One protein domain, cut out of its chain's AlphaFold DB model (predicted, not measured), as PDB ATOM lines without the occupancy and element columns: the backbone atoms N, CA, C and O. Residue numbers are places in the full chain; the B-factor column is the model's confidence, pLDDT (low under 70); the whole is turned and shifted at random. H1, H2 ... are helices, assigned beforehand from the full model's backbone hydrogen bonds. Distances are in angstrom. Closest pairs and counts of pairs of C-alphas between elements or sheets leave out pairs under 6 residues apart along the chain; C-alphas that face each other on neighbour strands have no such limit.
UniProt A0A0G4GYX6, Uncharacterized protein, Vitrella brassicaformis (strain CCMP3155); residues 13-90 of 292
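AT A GLANCE: This is residues 13 to 90 of the 292 residues of an uncharacterized protein of Vitrella brassicaformis (strain CCMP3155) (UniProt A0A0G4GYX6). Two pairs of helices sit one over the other: H1 crossed by H2, and the hairpin H3 and H4, aligned with H1. Between the pairs a long loop sticks out with residues 52 to 57. The printed part has 78 residues with four named helices, H1 to H4, and no named strand: all helix, compact with a radius of gyration of the C-alphas of 13.1 A, spanning 44 by 26 by 20 A.

IN THESE COORDINATES: Find C-alpha 14 at (7.316, -17.836, 232.790); from there H1 runs to residue 25. H2 takes residues 35 to 48, 19.7 A, and H3 residues 60 to 77, 25.7 A. H4, residues 81 to 90, ends at C-alpha 90 (4.510, -10.925, 221.900).

HOW THE PARTS SIT: H1, H3 and H4 form a bundle, helices side by side. H1 touches H2 at a steep tilt of 46 degrees, closest at C-alphas 22 and 38, 4.8 A. H1 and H3 only just touch, with 3 pairs of C-alphas within 8 A, closest at 21 and 71, 7.1 A. The hairpin H3 and H4 is closest at C-alphas 75 and 84, 5.5 A. In H1, H2, H3 and H4 every O i to N i+4 pair is within hydrogen-bond range.

THE WHOLE: The printed part has no cut. The link H2 to H3 is long; pLDDT is under 70 at residues 50 to 51, 53 to 58 and 60 to 62.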
ATOM      1  N   ASN A  13      10.272 -13.843 232.943       71.00
ATOM      2  CA  ASN A  13      10.061 -15.223 233.373       71.00
ATOM      3  C   ASN A  13       8.662 -15.763 233.033       71.00
ATOM      4  O   ASN A  13       7.728 -15.025 232.733       71.00
ATOM      5  N   TYR A  14       8.539 -17.090 233.088       72.31
ATOM      6  CA  TYR A  14       7.316 -17.836 232.790       72.31
ATOM      7  C   TYR A  14       6.093 -17.326 233.575       72.31
ATOM      8  O   TYR A  14       5.028 -17.124 233.000       72.31
ATOM      9  N   LYS A  15       6.256 -17.035 234.872       80.00
ATOM     10  CA  LYS A  15       5.157 -16.582 235.737       80.00
ATOM     11  C   LYS A  15       4.613 -15.214 235.313       80.00
ATOM     12  O   LYS A  15       3.408 -14.998 235.358       80.00
ATOM     13  N   GLU A  16       5.479 -14.315 234.855       81.44
ATOM     14  CA  GLU A  16       5.083 -13.006 234.318       81.44
ATOM     15  C   GLU A  16       4.310 -13.119 232.999       81.44
ATOM     16  O   GLU A  16       3.381 -12.350 232.760       81.44
ATOM     17  N   VAL A  17       4.662 -14.096 232.160       78.94
ATOM     18  CA  VAL A  17       3.950 -14.385 230.908       78.94
ATOM     19  C   VAL A  17       2.544 -14.915 231.179       78.94
ATOM     20  O   VAL A  17       1.582 -14.391 230.618       78.94
ATOM     21  N   VAL A  18       2.413 -15.889 232.083       82.50
ATOM     22  CA  VAL A  18       1.105 -16.406 232.520       82.50
ATOM     23  C   VAL A  18       0.270 -15.281 233.133       82.50
ATOM     24  O   VAL A  18      -0.882 -15.105 232.754       82.50
ATOM     25  N   ALA A  19       0.859 -14.465 234.013       86.19
ATOM     26  CA  ALA A  19       0.168 -13.341 234.641       86.19
ATOM     27  C   ALA A  19      -0.361 -12.324 233.629       86.19
ATOM     28  O   ALA A  19      -1.498 -11.892 233.751       86.19
ATOM     29  N   CYS A  20       0.415 -11.993 232.594       86.06
ATOM     30  CA  CYS A  20      -0.032 -11.075 231.547       86.06
ATOM     31  C   CYS A  20      -1.268 -11.603 230.795       86.06
ATOM     32  O   CYS A  20      -2.189 -10.839 230.503       86.06
ATOM     33  N   LEU A  21      -1.311 -12.908 230.513       86.31
ATOM     34  CA  LEU A  21      -2.435 -13.548 229.827       86.31
ATOM     35  C   LEU A  21      -3.669 -13.668 230.735       86.31
ATOM     36  O   LEU A  21      -4.777 -13.366 230.295       86.31
ATOM     37  N   CYS A  22      -3.482 -14.041 232.002       88.44
ATOM     38  CA  CYS A  22      -4.561 -14.098 232.990       88.44
ATOM     39  C   CYS A  22      -5.143 -12.711 233.288       88.44
ATOM     40  O   CYS A  22      -6.359 -12.573 233.379       88.44
ATOM     41  N   ASP A  23      -4.301 -11.677 233.379       89.06
ATOM     42  CA  ASP A  23      -4.744 -10.292 233.557       89.06
ATOM     43  C   ASP A  23      -5.648  -9.864 232.395       89.06
ATOM     44  O   ASP A  23      -6.710  -9.294 232.628       89.06
ATOM     45  N   ARG A  24      -5.273 -10.196 231.150       87.06
ATOM     46  CA  ARG A  24      -6.097  -9.898 229.971       87.06
ATOM     47  C   ARG A  24      -7.441 -10.633 230.000       87.06
ATOM     48  O   ARG A  24      -8.456 -10.063 229.625       87.06
ATOM     49  N   ARG A  25      -7.456 -11.883 230.465       84.88
ATOM     50  CA  ARG A  25      -8.667 -12.713 230.591       84.88
ATOM     51  C   ARG A  25      -9.599 -12.279 231.725       84.88
ATOM     52  O   ARG A  25     -10.805 -12.539 231.716       84.88
ATOM     53  N   ALA A  26      -9.026 -11.669 232.751       89.06
ATOM     54  CA  ALA A  26      -9.748 -11.123 233.887       89.06
ATOM     55  C   ALA A  26     -10.136  -9.649 233.690       89.06
ATOM     56  O   ALA A  26     -10.725  -9.061 234.594       89.06
ATOM     57  N   GLU A  27      -9.804  -9.062 232.540       89.19
ATOM     58  CA  GLU A  27     -10.180  -7.706 232.163       89.19
ATOM     59  C   GLU A  27     -11.661  -7.656 231.763       89.19
ATOM     60  O   GLU A  27     -12.124  -8.445 230.938       89.19
ATOM     61  N   ASP A  28     -12.416  -6.746 232.370       86.31
ATOM     62  CA  ASP A  28     -13.789  -6.453 231.966       86.31
ATOM     63  C   ASP A  28     -13.844  -5.502 230.752       86.31
ATOM     64  O   ASP A  28     -12.826  -5.057 230.218       86.31
ATOM     65  N   ALA A  29     -15.059  -5.187 230.297       84.25
ATOM     66  CA  ALA A  29     -15.274  -4.297 229.155       84.25
ATOM     67  C   ALA A  29     -14.750  -2.862 229.380       84.25
ATOM     68  O   ALA A  29     -14.507  -2.150 228.407       84.25
ATOM     69  N   ASP A  30     -14.553  -2.455 230.638       84.94
ATOM     70  CA  ASP A  30     -14.045  -1.137 231.031       84.94
ATOM     71  C   ASP A  30     -12.514  -1.129 231.205       84.94
ATOM     72  O   ASP A  30     -11.922  -0.121 231.606       84.94
ATOM     73  N   GLY A  31     -11.844  -2.247 230.909       84.50
ATOM     74  CA  GLY A  31     -10.395  -2.379 231.023       84.50
ATOM     75  C   GLY A  31      -9.905  -2.656 232.446       84.50
ATOM     76  O   GLY A  31      -8.709  -2.520 232.737       84.50
ATOM     77  N   LYS A  32     -10.804  -3.007 233.373       89.44
ATOM     78  CA  LYS A  32     -10.465  -3.270 234.769       89.44
ATOM     79  C   LYS A  32     -10.245  -4.764 234.982       89.44
ATOM     80  O   LYS A  32     -11.095  -5.597 234.699       89.44
ATOM     81  N   VAL A  33      -9.080  -5.090 235.530       89.69
ATOM     82  CA  VAL A  33      -8.661  -6.470 235.792       89.69
ATOM     83  C   VAL A  33      -9.156  -6.936 237.162       89.69
ATOM     84  O   VAL A  33      -8.820  -6.326 238.185       89.69
ATOM     85  N   ASP A  34      -9.888  -8.051 237.195       91.94
ATOM     86  CA  ASP A  34     -10.148  -8.819 238.415       91.94
ATOM     87  C   ASP A  34      -8.871  -9.558 238.844       91.94
ATOM     88  O   ASP A  34      -8.533 -10.640 238.359       91.94
ATOM     89  N   LYS A  35      -8.130  -8.941 239.767       89.62
ATOM     90  CA  LYS A  35      -6.834  -9.452 240.227       89.62
ATOM     91  C   LYS A  35      -6.934 -10.778 240.971       89.62
ATOM     92  O   LYS A  35      -5.979 -11.548 240.922       89.62
ATOM     93  N   ASP A  36      -8.044 -11.043 241.650       88.62
ATOM     94  CA  ASP A  36      -8.206 -12.274 242.423       88.62
ATOM     95  C   ASP A  36      -8.494 -13.447 241.484       88.62
ATOM     96  O   ASP A  36      -7.931 -14.532 241.651       88.62
ATOM     97  N   LYS A  37      -9.312 -13.212 240.448       88.94
ATOM     98  CA  LYS A  37      -9.508 -14.162 239.346       88.94
ATOM     99  C   LYS A  37      -8.194 -14.424 238.606       88.94
ATOM    100  O   LYS A  37      -7.820 -15.584 238.445       88.94
ATOM    101  N   ALA A  38      -7.473 -13.368 238.221       87.81
ATOM    102  CA  ALA A  38      -6.202 -13.492 237.513       87.81
ATOM    103  C   ALA A  38      -5.159 -14.267 238.336       87.81
ATOM    104  O   ALA A  38      -4.524 -15.179 237.815       87.81
ATOM    105  N   ALA A  39      -5.010 -13.960 239.629       87.50
ATOM    106  CA  ALA A  39      -4.045 -14.627 240.503       87.50
ATOM    107  C   ALA A  39      -4.334 -16.126 240.675       87.50
ATOM    108  O   ALA A  39      -3.413 -16.936 240.570       87.50
ATOM    109  N   LYS A  40      -5.604 -16.505 240.875       89.50
ATOM    110  CA  LYS A  40      -6.002 -17.922 240.952       89.50
ATOM    111  C   LYS A  40      -5.654 -18.673 239.676       89.50
ATOM    112  O   LYS A  40      -5.088 -19.760 239.732       89.50
ATOM    113  N   GLU A  41      -5.947 -18.070 238.532       86.12
ATOM    114  CA  GLU A  41      -5.671 -18.677 237.238       86.12
ATOM    115  C   GLU A  41      -4.164 -18.792 236.959       86.12
ATOM    116  O   GLU A  41      -3.702 -19.804 236.432       86.12
ATOM    117  N   VAL A  42      -3.366 -17.801 237.379       86.19
ATOM    118  CA  VAL A  42      -1.898 -17.892 237.342       86.19
ATOM    119  C   VAL A  42      -1.403 -19.088 238.140       86.19
ATOM    120  O   VAL A  42      -0.558 -19.830 237.638       86.19
ATOM    121  N   ASP A  43      -1.898 -19.287 239.359       85.44
ATOM    122  CA  ASP A  43      -1.463 -20.395 240.209       85.44
ATOM    123  C   ASP A  43      -1.878 -21.754 239.619       85.44
ATOM    124  O   ASP A  43      -1.058 -22.677 239.577       85.44
ATOM    125  N   GLU A  44      -3.090 -21.864 239.065       86.00
ATOM    126  CA  GLU A  44      -3.562 -23.068 238.367       86.00
ATOM    127  C   GLU A  44      -2.702 -23.411 237.143       86.00
ATOM    128  O   GLU A  44      -2.227 -24.542 237.005       86.00
ATOM    129  N   LEU A  45      -2.453 -22.442 236.257       82.75
ATOM    130  CA  LEU A  45      -1.662 -22.655 235.040       82.75
ATOM    131  C   LEU A  45      -0.186 -22.886 235.358       82.75
ATOM    132  O   LEU A  45       0.466 -23.715 234.722       82.75
ATOM    133  N   THR A  46       0.349 -22.198 236.367       80.81
ATOM    134  CA  THR A  46       1.719 -22.439 236.827       80.81
ATOM    135  C   THR A  46       1.850 -23.835 237.425       80.81
ATOM    136  O   THR A  46       2.865 -24.478 237.202       80.81
ATOM    137  N   GLY A  47       0.837 -24.354 238.123       80.12
ATOM    138  CA  GLY A  47       0.833 -25.740 238.594       80.12
ATOM    139  C   GLY A  47       0.685 -26.768 237.467       80.12
ATOM    140  O   GLY A  47       1.333 -27.810 237.497       80.12
ATOM    141  N   LYS A  48      -0.145 -26.475 236.458       78.88
ATOM    142  CA  LYS A  48      -0.449 -27.391 235.346       78.88
ATOM    143  C   LYS A  48       0.720 -27.591 234.381       78.88
ATOM    144  O   LYS A  48       0.901 -28.695 233.876       78.88
ATOM    145  N   TYR A  49       1.467 -26.527 234.103       70.75
ATOM    146  CA  TYR A  49       2.493 -26.499 233.056       70.75
ATOM    147  C   TYR A  49       3.920 -26.373 233.606       70.75
ATOM    148  O   TYR A  49       4.840 -26.120 232.838       70.75
ATOM    149  N   LYS A  50       4.125 -26.540 234.913       68.56
ATOM    150  CA  LYS A  50       5.464 -26.657 235.493       68.56
ATOM    151  C   LYS A  50       5.951 -28.099 235.383       68.56
ATOM    152  O   LYS A  50       5.175 -29.026 235.620       68.56
ATOM    153  N   ALA A  51       7.238 -28.261 235.076       62.22
ATOM    154  CA  ALA A  51       7.923 -29.548 235.127       62.22
ATOM    155  C   ALA A  51       7.586 -30.298 236.419       62.22
ATOM    156  O   ALA A  51       7.755 -29.759 237.519       62.22
ATOM    157  N   LYS A  52       7.101 -31.532 236.284       70.69
ATOM    158  CA  LYS A  52       7.056 -32.464 237.408       70.69
ATOM    159  C   LYS A  52       8.441 -33.083 237.550       70.69
ATOM    160  O   LYS A  52       9.103 -33.327 236.544       70.69
ATOM    161  N   ASP A  53       8.878 -33.309 238.786       56.34
ATOM    162  CA  ASP A  53      10.245 -33.752 239.103       56.34
ATOM    163  C   ASP A  53      10.620 -35.119 238.479       56.34
ATOM    164  O   ASP A  53      11.786 -35.505 238.486       56.34
ATOM    165  N   ASP A  54       9.646 -35.846 237.927       63.91
ATOM    166  CA  ASP A  54       9.759 -37.160 237.293       63.91
ATOM    167  C   ASP A  54       9.677 -37.147 235.752       63.91
ATOM    168  O   ASP A  54       9.931 -38.179 235.128       63.91
ATOM    169  N   ASP A  55       9.377 -36.009 235.113       61.84
ATOM    170  CA  ASP A  55       9.292 -35.907 233.649       61.84
ATOM    171  C   ASP A  55      10.614 -35.372 233.070       61.84
ATOM    172  O   ASP A  55      10.785 -34.176 232.825       61.84
ATOM    173  N   ALA A  56      11.572 -36.284 232.868       54.28
ATOM    174  CA  ALA A  56      12.899 -35.982 232.319       54.28
ATOM    175  C   ALA A  56      12.860 -35.335 230.915       54.28
ATOM    176  O   ALA A  56      13.839 -34.706 230.507       54.28
ATOM    177  N   ASP A  57      11.729 -35.439 230.209       55.44
ATOM    178  CA  ASP A  57      11.512 -34.871 228.875       55.44
ATOM    179  C   ASP A  57      10.804 -33.500 228.918       55.44
ATOM    180  O   ASP A  57      10.544 -32.873 227.880       55.44
ATOM    181  N   TRP A  58      10.468 -32.995 230.109       63.31
ATOM    182  CA  TRP A  58       9.801 -31.710 230.277       63.31
ATOM    183  C   TRP A  58      10.797 -30.544 230.228       63.31
ATOM    184  O   TRP A  58      11.526 -30.249 231.174       63.31
ATOM    185  N   THR A  59      10.825 -29.845 229.092       70.06
ATOM    186  CA  THR A  59      11.740 -28.719 228.843       70.06
ATOM    187  C   THR A  59      11.022 -27.370 228.912       70.06
ATOM    188  O   THR A  59       9.847 -27.269 228.563       70.06
ATOM    189  N   MET A  60      11.747 -26.286 229.224       64.75
ATOM    190  CA  MET A  60      11.218 -24.908 229.126       64.75
ATOM    191  C   MET A  60      10.617 -24.588 227.742       64.75
ATOM    192  O   MET A  60       9.713 -23.760 227.623       64.75
ATOM    193  N   LYS A  61      11.114 -25.240 226.680       63.72
ATOM    194  CA  LYS A  61      10.570 -25.127 225.319       63.72
ATOM    195  C   LYS A  61       9.161 -25.726 225.236       63.72
ATOM    196  O   LYS A  61       8.257 -25.093 224.694       63.72
ATOM    197  N   ARG A  62       8.961 -26.915 225.815       67.88
ATOM    198  CA  ARG A  62       7.657 -27.589 225.903       67.88
ATOM    199  C   ARG A  62       6.666 -26.785 226.751       67.88
ATOM    200  O   ARG A  62       5.539 -26.593 226.313       67.88
ATOM    201  N   GLU A  63       7.103 -26.235 227.886       71.75
ATOM    202  CA  GLU A  63       6.285 -25.348 228.740       71.75
ATOM    203  C   GLU A  63       5.734 -24.151 227.969       71.75
ATOM    204  O   GLU A  63       4.532 -23.879 227.986       71.75
ATOM    205  N   ARG A  64       6.613 -23.446 227.249       73.38
ATOM    206  CA  ARG A  64       6.227 -22.289 226.435       73.38
ATOM    207  C   ARG A  64       5.270 -22.667 225.313       73.38
ATOM    208  O   ARG A  64       4.319 -21.931 225.069       73.38
ATOM    209  N   MET A  65       5.501 -23.798 224.648       74.62
ATOM    210  CA  MET A  65       4.637 -24.276 223.571       74.62
ATOM    211  C   MET A  65       3.227 -24.602 224.078       74.62
ATOM    212  O   MET A  65       2.246 -24.153 223.491       74.62
ATOM    213  N   GLU A  66       3.116 -25.346 225.177       73.75
ATOM    214  CA  GLU A  66       1.822 -25.725 225.753       73.75
ATOM    215  C   GLU A  66       1.061 -24.514 226.307       73.75
ATOM    216  O   GLU A  66      -0.146 -24.382 226.083       73.75
ATOM    217  N   LEU A  67       1.766 -23.570 226.939       80.00
ATOM    218  CA  LEU A  67       1.162 -22.315 227.377       80.00
ATOM    219  C   LEU A  67       0.704 -21.463 226.185       80.00
ATOM    220  O   LEU A  67      -0.359 -20.848 226.243       80.00
ATOM    221  N   ARG A  68       1.465 -21.448 225.083       82.00
ATOM    222  CA  ARG A  68       1.088 -20.728 223.860       82.00
ATOM    223  C   ARG A  68      -0.181 -21.311 223.247       82.00
ATOM    224  O   ARG A  68      -1.092 -20.551 222.931       82.00
ATOM    225  N   LYS A  69      -0.271 -22.641 223.127       76.75
ATOM    226  CA  LYS A  69      -1.483 -23.332 222.651       76.75
ATOM    227  C   LYS A  69      -2.692 -22.979 223.509       76.75
ATOM    228  O   LYS A  69      -3.736 -22.608 222.977       76.75
ATOM    229  N   TRP A  70      -2.536 -23.037 224.833       85.12
ATOM    230  CA  TRP A  70      -3.584 -22.621 225.762       85.12
ATOM    231  C   TRP A  70      -4.013 -21.168 225.516       85.12
ATOM    232  O   TRP A  70      -5.205 -20.899 225.374       85.12
ATOM    233  N   ALA A  71      -3.058 -20.246 225.397       83.44
ATOM    234  CA  ALA A  71      -3.333 -18.829 225.204       83.44
ATOM    235  C   ALA A  71      -4.073 -18.553 223.883       83.44
ATOM    236  O   ALA A  71      -5.058 -17.818 223.871       83.44
ATOM    237  N   LEU A  72      -3.662 -19.194 222.782       78.62
ATOM    238  CA  LEU A  72      -4.355 -19.098 221.492       78.62
ATOM    239  C   LEU A  72      -5.773 -19.690 221.554       78.62
ATOM    240  O   LEU A  72      -6.707 -19.116 220.988       78.62
ATOM    241  N   LYS A  73      -5.969 -20.789 222.295       78.31
ATOM    242  CA  LYS A  73      -7.300 -21.371 222.525       78.31
ATOM    243  C   LYS A  73      -8.208 -20.413 223.298       78.31
ATOM    244  O   LYS A  73      -9.379 -20.274 222.953       78.31
ATOM    245  N   VAL A  74      -7.672 -19.712 224.300       79.31
ATOM    246  CA  VAL A  74      -8.399 -18.662 225.032       79.31
ATOM    247  C   VAL A  74      -8.776 -17.511 224.102       79.31
ATOM    248  O   VAL A  74      -9.949 -17.149 224.060       79.31
ATOM    249  N   VAL A  75      -7.829 -16.999 223.306       78.88
ATOM    250  CA  VAL A  75      -8.072 -15.925 222.322       78.88
ATOM    251  C   VAL A  75      -9.242 -16.270 221.400       78.88
ATOM    252  O   VAL A  75     -10.119 -15.433 221.189       78.88
ATOM    253  N   ARG A  76      -9.279 -17.505 220.882       75.19
ATOM    254  CA  ARG A  76     -10.349 -17.982 219.997       75.19
ATOM    255  C   ARG A  76     -11.680 -18.121 220.734       75.19
ATOM    256  O   ARG A  76     -12.680 -17.571 220.282       75.19
ATOM    257  N   ARG A  77     -11.694 -18.829 221.867       76.50
ATOM    258  CA  ARG A  77     -12.917 -19.118 222.634       76.50
ATOM    259  C   ARG A  77     -13.577 -17.856 223.183       76.50
ATOM    260  O   ARG A  77     -14.797 -17.796 223.272       76.50
ATOM    261  N   GLU A  78     -12.779 -16.873 223.576       81.19
ATOM    262  CA  GLU A  78     -13.257 -15.645 224.218       81.19
ATOM    263  C   GLU A  78     -13.308 -14.451 223.261       81.19
ATOM    264  O   GLU A  78     -13.624 -13.341 223.680       81.19
ATOM    265  N   GLY A  79     -13.024 -14.669 221.974       80.06
ATOM    266  CA  GLY A  79     -13.212 -13.662 220.933       80.06
ATOM    267  C   GLY A  79     -12.307 -12.438 221.074       80.06
ATOM    268  O   GLY A  79     -12.727 -11.334 220.741       80.06
ATOM    269  N   TRP A  80     -11.062 -12.601 221.538       80.94
ATOM    270  CA  TRP A  80     -10.133 -11.469 221.721       80.94
ATOM    271  C   TRP A  80      -9.659 -10.837 220.401       80.94
ATOM    272  O   TRP A  80      -8.999  -9.796 220.417       80.94
ATOM    273  N   GLY A  81      -9.969 -11.463 219.262       77.69
ATOM    274  CA  GLY A  81      -9.628 -10.968 217.932       77.69
ATOM    275  C   GLY A  81      -8.122 -10.917 217.659       77.69
ATOM    276  O   GLY A  81      -7.314 -11.562 218.330       77.69
ATOM    277  N   GLU A  82      -7.745 -10.133 216.648       71.19
ATOM    278  CA  GLU A  82      -6.358 -10.001 216.176       71.19
ATOM    279  C   GLU A  82      -5.416  -9.445 217.259       71.19
ATOM    280  O   GLU A  82      -4.260  -9.859 217.360       71.19
ATOM    281  N   ASP A  83      -5.915  -8.560 218.125       78.75
ATOM    282  CA  ASP A  83      -5.142  -7.994 219.236       78.75
ATOM    283  C   ASP A  83      -4.787  -9.049 220.293       78.75
ATOM    284  O   ASP A  83      -3.695  -9.012 220.867       78.75
ATOM    285  N   GLY A  84      -5.670 -10.030 220.511       79.00
ATOM    286  CA  GLY A  84      -5.387 -11.188 221.353       79.00
ATOM    287  C   GLY A  84      -4.251 -12.041 220.795       79.00
ATOM    288  O   GLY A  84      -3.321 -12.374 221.527       79.00
ATOM    289  N   VAL A  85      -4.276 -12.333 219.491       74.88
ATOM    290  CA  VAL A  85      -3.203 -13.085 218.815       74.88
ATOM    291  C   VAL A  85      -1.871 -12.335 218.921       74.88
ATOM    292  O   VAL A  85      -0.880 -12.909 219.372       74.88
ATOM    293  N   LYS A  86      -1.861 -11.025 218.634       78.38
ATOM    294  CA  LYS A  86      -0.667 -10.167 218.765       78.38
ATOM    295  C   LYS A  86      -0.100 -10.155 220.184       78.38
ATOM    296  O   LYS A  86       1.120 -10.109 220.352       78.38
ATOM    297  N   LEU A  87      -0.954 -10.174 221.210       82.00
ATOM    298  CA  LEU A  87      -0.506 -10.268 222.598       82.00
ATOM    299  C   LEU A  87       0.200 -11.603 222.851       82.00
ATOM    300  O   LEU A  87       1.314 -11.593 223.376       82.00
ATOM    301  N   VAL A  88      -0.413 -12.722 222.450       81.31
ATOM    302  CA  VAL A  88       0.165 -14.062 222.623       81.31
ATOM    303  C   VAL A  88       1.495 -14.183 221.881       81.31
ATOM    304  O   VAL A  88       2.471 -14.624 222.475       81.31
ATOM    305  N   ASP A  89       1.584 -13.706 220.640       75.69
ATOM    306  CA  ASP A  89       2.828 -13.678 219.855       75.69
ATOM    307  C   ASP A  89       3.927 -12.850 220.512       75.69
ATOM    308  O   ASP A  89       5.108 -13.179 220.423       75.69
ATOM    309  N   LYS A  90       3.552 -11.782 221.211       77.94
ATOM    310  CA  LYS A  90       4.510 -10.925 221.900       77.94
ATOM    311  C   LYS A  90       5.067 -11.555 223.178       77.94
ATOM    312  O   LYS A  90       6.235 -11.330 223.493       77.94
TER     313      LYS A  90